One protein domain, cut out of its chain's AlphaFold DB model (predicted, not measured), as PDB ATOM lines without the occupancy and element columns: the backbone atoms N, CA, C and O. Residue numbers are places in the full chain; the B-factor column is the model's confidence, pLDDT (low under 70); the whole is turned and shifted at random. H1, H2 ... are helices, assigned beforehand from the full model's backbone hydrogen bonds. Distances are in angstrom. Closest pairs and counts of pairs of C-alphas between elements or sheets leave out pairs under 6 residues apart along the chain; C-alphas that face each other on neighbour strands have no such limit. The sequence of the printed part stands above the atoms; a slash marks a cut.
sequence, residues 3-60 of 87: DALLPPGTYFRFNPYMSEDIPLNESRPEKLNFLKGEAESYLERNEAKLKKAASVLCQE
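This is residues 3 to 60 of the 87 residues of the protein "calcium-independent phospholipase A2-gamma-like" of Notothenia coriiceps (black rockcod) (UniProt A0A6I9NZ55). Two helices, H1 and H2, meet near their ends at a corner and make an open L, H1 being the longer arm. A long stretch with no named element, residues 3 to 28, runs over one side of this L, from the H2 arm toward the far end of H1, where residues 23 to 30 stand free. The printed part has 58 residues with two named helices, H1 then H2, and no named strand; the class is all helix, though the helices hold 28 of the 58 residues, under half. The whole is loose, with a radius of gyration of the C-alphas of 14.7 A, and only just elongated, spanning 42 by 21 by 19 A.

H1, the longest helix, covers residues 29 to 45 and measures 24.5 A from first to last C-alpha, from Pro 29 at (68.363, 147.440, 110.006) to Arg 45 at (88.159, 157.959, 100.177). H2 covers residues 47 to 57 and measures 15.2 A, its last C-alpha, that of Leu 57, standing at (87.379, 146.276, 83.501). Residues 3 to 28 come before H1, and the C-alpha of Asp 3 is at (99.179, 144.134, 94.287).

H1 and H2 are close but not clearly touching, with 1 pair of C-alphas within 8 A. Their closest C-alphas are those of Leu 43 and Leu 50, 7.3 A apart. Their lines are about perpendicular, at 82 degrees, and their centres are 19.7 A apart. In both H1 and H2, every O i to N i+4 pair is within hydrogen-bond range.

The two C-alphas farthest apart are those of Arg 28 and Glu 60, at 42.1 A. The link from H1 to H2 is tight, with 1 residue, Asn 46. The C-alphas of residues 3 to 28 lie 4 to 21 A from the mean of the C-alphas. The printed part has no cut. The mean pLDDT of the printed part is 95.1, and no printed residue of this model is under 70.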
ATOM      1  N   ASP A   3      99.100 143.045  95.260       71.69
ATOM      2  CA  ASP A   3      99.179 144.134  94.287       71.69
ATOM      3  C   ASP A   3     100.634 144.458  93.860       71.69
ATOM      4  O   ASP A   3     100.836 145.042  92.804       71.69
ATOM      5  N   ALA A   4     101.644 144.089  94.665       79.62
ATOM      6  CA  ALA A   4     103.071 144.263  94.357       79.62
ATOM      7  C   ALA A   4     103.724 143.010  93.740       79.62
ATOM      8  O   ALA A   4     104.873 143.066  93.313       79.62
ATOM      9  N   LEU A   5     103.016 141.877  93.738       90.75
ATOM     10  CA  LEU A   5     103.505 140.594  93.219       90.75
ATOM     11  C   LEU A   5     102.934 140.265  91.835       90.75
ATOM     12  O   LEU A   5     103.420 139.355  91.170       90.75
ATOM     13  N   LEU A   6     101.888 140.978  91.419       92.62
ATOM     14  CA  LEU A   6     101.167 140.746  90.175       92.62
ATOM     15  C   LEU A   6     101.386 141.906  89.199       92.62
ATOM     16  O   LEU A   6     101.688 143.023  89.630       92.62
ATOM     17  N   PRO A   7     101.199 141.676  87.887       92.69
ATOM     18  CA  PRO A   7     101.206 142.756  86.917       92.69
ATOM     19  C   PRO A   7     100.222 143.885  87.291       92.69
ATOM     20  O   PRO A   7      99.183 143.644  87.922       92.69
ATOM     21  N   PRO A   8     100.512 145.139  86.904       90.94
ATOM     22  CA  PRO A   8      99.627 146.261  87.190       90.94
ATOM     23  C   PRO A   8      98.214 146.040  86.636       90.94
ATOM     24  O   PRO A   8      98.041 145.655  85.484       90.94
ATOM     25  N   GLY A   9      97.196 146.338  87.446       90.69
ATOM     26  CA  GLY A   9      95.792 146.207  87.038       90.69
ATOM     27  C   GLY A   9      95.218 144.791  87.147       90.69
ATOM     28  O   GLY A   9      94.048 144.602  86.840       90.69
ATOM     29  N   THR A  10      95.987 143.806  87.621       92.88
ATOM     30  CA  THR A  10      95.495 142.429  87.796       92.88
ATOM     31  C   THR A  10      94.649 142.244  89.056       92.88
ATOM     32  O   THR A  10      93.703 141.463  89.051       92.88
ATOM     33  N   TYR A  11      94.971 142.940  90.147       93.62
ATOM     34  CA  TYR A  11      94.320 142.727  91.439       93.62
ATOM     35  C   TYR A  11      93.975 144.050  92.122       93.62
ATOM     36  O   TYR A  11      94.820 144.934  92.265       93.62
ATOM     37  N   PHE A  12      92.722 144.165  92.568       94.31
ATOM     38  CA  PHE A  12      92.210 145.303  93.323       94.31
ATOM     39  C   PHE A  12      91.508 144.801  94.589       94.31
ATOM     40  O   PHE A  12      90.428 144.221  94.520       94.31
ATOM     41  N   ARG A  13      92.098 145.046  95.764       93.75
ATOM     42  CA  ARG A  13      91.449 144.744  97.052       93.75
ATOM     43  C   ARG A  13      90.525 145.881  97.495       93.75
ATOM     44  O   ARG A  13      91.016 146.981  97.762       93.75
ATOM     45  N   PHE A  14      89.233 145.594  97.632       94.88
ATOM     46  CA  PHE A  14      88.251 146.446  98.305       94.88
ATOM     47  C   PHE A  14      87.761 145.720  99.554       94.88
ATOM     48  O   PHE A  14      87.062 144.719  99.457       94.88
ATOM     49  N   ASN A  15      88.208 146.177 100.717       93.31
ATOM     50  CA  ASN A  15      87.817 145.612 102.002       93.31
ATOM     51  C   ASN A  15      87.907 146.732 103.046       93.31
ATOM     52  O   ASN A  15      89.015 146.980 103.533       93.31
ATOM     53  N   PRO A  16      86.809 147.463 103.305       92.19
ATOM     54  CA  PRO A  16      86.808 148.542 104.284       92.19
ATOM     55  C   PRO A  16      87.225 148.033 105.662       92.19
ATOM     56  O   PRO A  16      86.912 146.907 106.050       92.19
ATOM     57  N   TYR A  17      87.945 148.877 106.395       90.81
ATOM     58  CA  TYR A  17      88.116 148.686 107.827       90.81
ATOM     59  C   TYR A  17      86.823 149.135 108.508       90.81
ATOM     60  O   TYR A  17      86.405 150.270 108.287       90.81
ATOM     61  N   MET A  18      86.210 148.256 109.295       93.69
ATOM     62  CA  MET A  18      85.011 148.586 110.062       93.69
ATOM     63  C   MET A  18      85.418 149.153 111.416       93.69
ATOM     64  O   MET A  18      86.313 148.619 112.070       93.69
ATOM     65  N   SER A  19      84.758 150.224 111.845       95.38
ATOM     66  CA  SER A  19      84.981 150.805 113.174       95.38
ATOM     67  C   SER A  19      84.422 149.959 114.328       95.38
ATOM     68  O   SER A  19      84.812 150.176 115.474       95.38
ATOM     69  N   GLU A  20      83.573 148.971 114.035       95.44
ATOM     70  CA  GLU A  20      82.995 148.042 115.009       95.44
ATOM     71  C   GLU A  20      83.079 146.586 114.527       95.44
ATOM     72  O   GLU A  20      83.002 146.309 113.326       95.44
ATOM     73  N   ASP A  21      83.150 145.650 115.478       95.75
ATOM     74  CA  ASP A  21      82.982 144.224 115.207       95.75
ATOM     75  C   ASP A  21      81.495 143.900 115.009       95.75
ATOM     76  O   ASP A  21      80.667 144.102 115.902       95.75
ATOM     77  N   ILE A  22      81.152 143.363 113.837       94.56
ATOM     78  CA  ILE A  22      79.779 142.999 113.478       94.56
ATOM     79  C   ILE A  22      79.705 141.481 113.267       94.56
ATOM     80  O   ILE A  22      80.457 140.943 112.449       94.56
ATOM     81  N   PRO A  23      78.823 140.759 113.986       96.44
ATOM     82  CA  PRO A  23      78.711 139.317 113.837       96.44
ATOM     83  C   PRO A  23      78.067 138.949 112.495       96.44
ATOM     84  O   PRO A  23      77.257 139.689 111.941       96.44
ATOM     85  N   LEU A  24      78.383 137.756 111.990       96.69
ATOM     86  CA  LEU A  24      77.908 137.289 110.680       96.69
ATOM     87  C   LEU A  24      76.376 137.170 110.586       96.69
ATOM     88  O   LEU A  24      75.815 137.306 109.504       96.69
ATOM     89  N   ASN A  25      75.699 136.902 111.703       97.50
ATOM     90  CA  ASN A  25      74.245 136.755 111.776       97.50
ATOM     91  C   ASN A  25      73.511 138.068 112.108       97.50
ATOM     92  O   ASN A  25      72.342 138.030 112.497       97.50
ATOM     93  N   GLU A  26      74.180 139.217 111.993       97.56
ATOM     94  CA  GLU A  26      73.537 140.515 112.169       97.56
ATOM     95  C   GLU A  26      72.442 140.736 111.115       97.56
ATOM     96  O   GLU A  26      72.637 140.506 109.923       97.56
ATOM     97  N   SER A  27      71.277 141.197 111.559       97.69
ATOM     98  CA  SER A  27      70.117 141.451 110.692       97.69
ATOM     99  C   SER A  27      69.353 142.720 111.060       97.69
ATOM    100  O   SER A  27      68.393 143.086 110.380       97.69
ATOM    101  N   ARG A  28      69.778 143.421 112.116       98.50
ATOM    102  CA  ARG A  28      69.140 144.652 112.564       98.50
ATOM    103  C   ARG A  28      69.344 145.769 111.533       98.50
ATOM    104  O   ARG A  28      70.494 146.053 111.177       98.50
ATOM    105  N   PRO A  29      68.271 146.430 111.059       98.38
ATOM    106  CA  PRO A  29      68.363 147.440 110.006       98.38
ATOM    107  C   PRO A  29      69.351 148.569 110.308       98.38
ATOM    108  O   PRO A  29      70.073 149.013 109.419       98.38
ATOM    109  N   GLU A  30      69.435 149.015 111.560       97.88
ATOM    110  CA  GLU A  30      70.366 150.056 111.988       97.88
ATOM    111  C   GLU A  30      71.833 149.645 111.805       97.88
ATOM    112  O   GLU A  30      72.644 150.457 111.361       97.88
ATOM    113  N   LYS A  31      72.173 148.373 112.055       97.56
ATOM    114  CA  LYS A  31      73.531 147.853 111.852       97.56
ATOM    115  C   LYS A  31      73.848 147.644 110.375       97.56
ATOM    116  O   LYS A  31      74.964 147.930 109.949       97.56
ATOM    117  N   LEU A  32      72.870 147.225 109.573       97.56
ATOM    118  CA  LEU A  32      73.040 147.123 108.120       97.56
ATOM    119  C   LEU A  32      73.241 148.501 107.471       97.56
ATOM    120  O   LEU A  32      74.105 148.660 106.610       97.56
ATOM    121  N   ASN A  33      72.495 149.514 107.917       97.81
ATOM    122  CA  ASN A  33      72.675 150.892 107.461       97.81
ATOM    123  C   ASN A  33      74.039 151.457 107.871       97.81
ATOM    124  O   ASN A  33      74.685 152.127 107.069       97.81
ATOM    125  N   PHE A  34      74.505 151.145 109.082       97.06
ATOM    126  CA  PHE A  34      75.856 151.484 109.525       97.06
ATOM    127  C   PHE A  34      76.935 150.865 108.620       97.06
ATOM    128  O   PHE A  34      77.785 151.590 108.108       97.06
ATOM    129  N   LEU A  35      76.855 149.556 108.338       96.75
ATOM    130  CA  LEU A  35      77.780 148.869 107.422       96.75
ATOM    131  C   LEU A  35      77.803 149.516 106.032       96.75
ATOM    132  O   LEU A  35      78.868 149.673 105.432       96.75
ATOM    133  N   LYS A  36      76.630 149.903 105.519       96.75
ATOM    134  CA  LYS A  36      76.513 150.616 104.245       96.75
ATOM    135  C   LYS A  36      77.230 151.971 104.296       96.75
ATOM    136  O   LYS A  36      78.012 152.252 103.394       96.75
ATOM    137  N   GLY A  37      77.013 152.769 105.342       97.44
ATOM    138  CA  GLY A  37      77.646 154.084 105.489       97.44
ATOM    139  C   GLY A  37      79.176 154.018 105.596       97.44
ATOM    140  O   GLY A  37      79.877 154.814 104.967       97.44
ATOM    141  N   GLU A  38      79.710 153.033 106.326       97.38
ATOM    142  CA  GLU A  38      81.159 152.780 106.406       97.38
ATOM    143  C   GLU A  38      81.730 152.377 105.034       97.38
ATOM    144  O   GLU A  38      82.792 152.855 104.623       97.38
ATOM    145  N   ALA A  39      81.008 151.533 104.286       96.38
ATOM    146  CA  ALA A  39      81.405 151.126 102.942       96.38
ATOM    147  C   ALA A  39      81.384 152.299 101.947       96.38
ATOM    148  O   ALA A  39      82.336 152.453 101.178       96.38
ATOM    149  N   GLU A  40      80.351 153.144 101.977       97.19
ATOM    150  CA  GLU A  40      80.253 154.358 101.154       97.19
ATOM    151  C   GLU A  40      81.418 155.310 101.453       97.19
ATOM    152  O   GLU A  40      82.179 155.658 100.548       97.19
ATOM    153  N   SER A  41      81.657 155.610 102.732       97.19
ATOM    154  CA  SER A  41      82.772 156.461 103.172       97.19
ATOM    155  C   SER A  41      84.137 155.909 102.741       97.19
ATOM    156  O   SER A  41      85.036 156.656 102.344       97.19
ATOM    157  N   TYR A  42      84.327 154.587 102.803       97.94
ATOM    158  CA  TYR A  42      85.541 153.941 102.311       97.94
ATOM    159  C   TYR A  42      85.697 154.099 100.795       97.94
ATOM    160  O   TYR A  42      86.800 154.407 100.334       97.94
ATOM    161  N   LEU A  43      84.631 153.894 100.018       97.19
ATOM    162  CA  LEU A  43      84.674 154.030  98.561       97.19
ATOM    163  C   LEU A  43      84.965 155.469  98.136       97.19
ATOM    164  O   LEU A  43      85.792 155.658  97.248       97.19
ATOM    165  N   GLU A  44      84.379 156.464  98.803       97.25
ATOM    166  CA  GLU A  44      84.659 157.886  98.564       97.25
ATOM    167  C   GLU A  44      86.143 158.210  98.773       97.25
ATOM    168  O   GLU A  44      86.804 158.761  97.894       97.25
ATOM    169  N   ARG A  45      86.721 157.775  99.899       97.38
ATOM    170  CA  ARG A  45      88.159 157.959 100.177       97.38
ATOM    171  C   ARG A  45      89.061 157.222  99.183       97.38
ATOM    172  O   ARG A  45      90.214 157.605  99.000       97.38
ATOM    173  N   ASN A  46      88.558 156.157  98.558       97.25
ATOM    174  CA  ASN A  46      89.296 155.303  97.623       97.25
ATOM    175  C   ASN A  46      88.827 155.466  96.167       97.25
ATOM    176  O   ASN A  46      89.085 154.587  95.336       97.25
ATOM    177  N   GLU A  47      88.186 156.588  95.829       97.81
ATOM    178  CA  GLU A  47      87.552 156.809  94.525       97.81
ATOM    179  C   GLU A  47      88.526 156.582  93.356       97.81
ATOM    180  O   GLU A  47      88.187 155.939  92.362       97.81
ATOM    181  N   ALA A  48      89.779 157.025  93.487       97.44
ATOM    182  CA  ALA A  48      90.802 156.827  92.461       97.44
ATOM    183  C   ALA A  48      91.078 155.337  92.171       97.44
ATOM    184  O   ALA A  48      91.246 154.946  91.012       97.44
ATOM    185  N   LYS A  49      91.089 154.482  93.207       95.94
ATOM    186  CA  LYS A  49      91.260 153.028  93.052       95.94
ATOM    187  C   LYS A  49      90.046 152.414  92.356       95.94
ATOM    188  O   LYS A  49      90.224 151.565  91.485       95.94
ATOM    189  N   LEU A  50      88.840 152.874  92.701       97.00
ATOM    190  CA  LEU A  50      87.595 152.436  92.070       97.00
ATOM    191  C   LEU A  50      87.550 152.820  90.586       97.00
ATOM    192  O   LEU A  50      87.329 151.957  89.739       97.00
ATOM    193  N   LYS A  51      87.857 154.078  90.253       97.75
ATOM    194  CA  LYS A  51      87.955 154.565  88.867       97.75
ATOM    195  C   LYS A  51      88.986 153.780  88.058       97.75
ATOM    196  O   LYS A  51      88.717 153.423  86.915       97.75
ATOM    197  N   LYS A  52      90.143 153.460  88.648       96.81
ATOM    198  CA  LYS A  52      91.163 152.632  87.990       96.81
ATOM    199  C   LYS A  52      90.671 151.206  87.733       96.81
ATOM    200  O   LYS A  52      90.887 150.692  86.642       96.81
ATOM    201  N   ALA A  53      90.002 150.584  88.702       96.69
ATOM    202  CA  ALA A  53      89.426 149.252  88.526       96.69
ATOM    203  C   ALA A  53      88.360 149.245  87.420       96.69
ATOM    204  O   ALA A  53      88.426 148.417  86.516       96.69
ATOM    205  N   ALA A  54      87.437 150.212  87.442       97.31
ATOM    206  CA  ALA A  54      86.419 150.375  86.406       97.31
ATOM    207  C   ALA A  54      87.047 150.596  85.021       97.31
ATOM    208  O   ALA A  54      86.673 149.929  84.063       97.31
ATOM    209  N   SER A  55      88.057 151.467  84.930       96.94
ATOM    210  CA  SER A  55      88.816 151.696  83.698       96.94
ATOM    211  C   SER A  55      89.392 150.401  83.134       96.94
ATOM    212  O   SER A  55      89.198 150.148  81.953       96.94
ATOM    213  N   VAL A  56      90.062 149.585  83.956       95.25
ATOM    214  CA  VAL A  56      90.653 148.311  83.517       95.25
ATOM    215  C   VAL A  56      89.576 147.316  83.080       95.25
ATOM    216  O   VAL A  56      89.725 146.685  82.041       95.25
ATOM    217  N   LEU A  57      88.476 147.197  83.829       95.44
ATOM    218  CA  LEU A  57      87.379 146.276  83.501       95.44
ATOM    219  C   LEU A  57      86.641 146.655  82.211       95.44
ATOM    220  O   LEU A  57      86.150 145.776  81.509       95.44
ATOM    221  N   CYS A  58      86.571 147.946  81.892       96.19
ATOM    222  CA  CYS A  58      85.943 148.450  80.673       96.19
ATOM    223  C   CYS A  58      86.904 148.535  79.475       96.19
ATOM    224  O   CYS A  58      86.495 149.015  78.419       96.19
ATOM    225  N   GLN A  59      88.166 148.109  79.603       94.38
ATOM    226  CA  GLN A  59      89.091 148.107  78.470       94.38
ATOM    227  C   GLN A  59      88.624 147.130  77.393       94.38
ATOM    228  O   GLN A  59      88.505 145.924  77.613       94.38
ATOM    229  N   GLU A  60      88.412 147.652  76.188       93.75
ATOM    230  CA  GLU A  60      88.180 146.809  75.030       93.75
ATOM    231  C   GLU A  60      89.465 146.110  74.591       93.75
ATOM    232  O   GLU A  60      90.559 146.681  74.603       93.75
TER     233      GLU A  60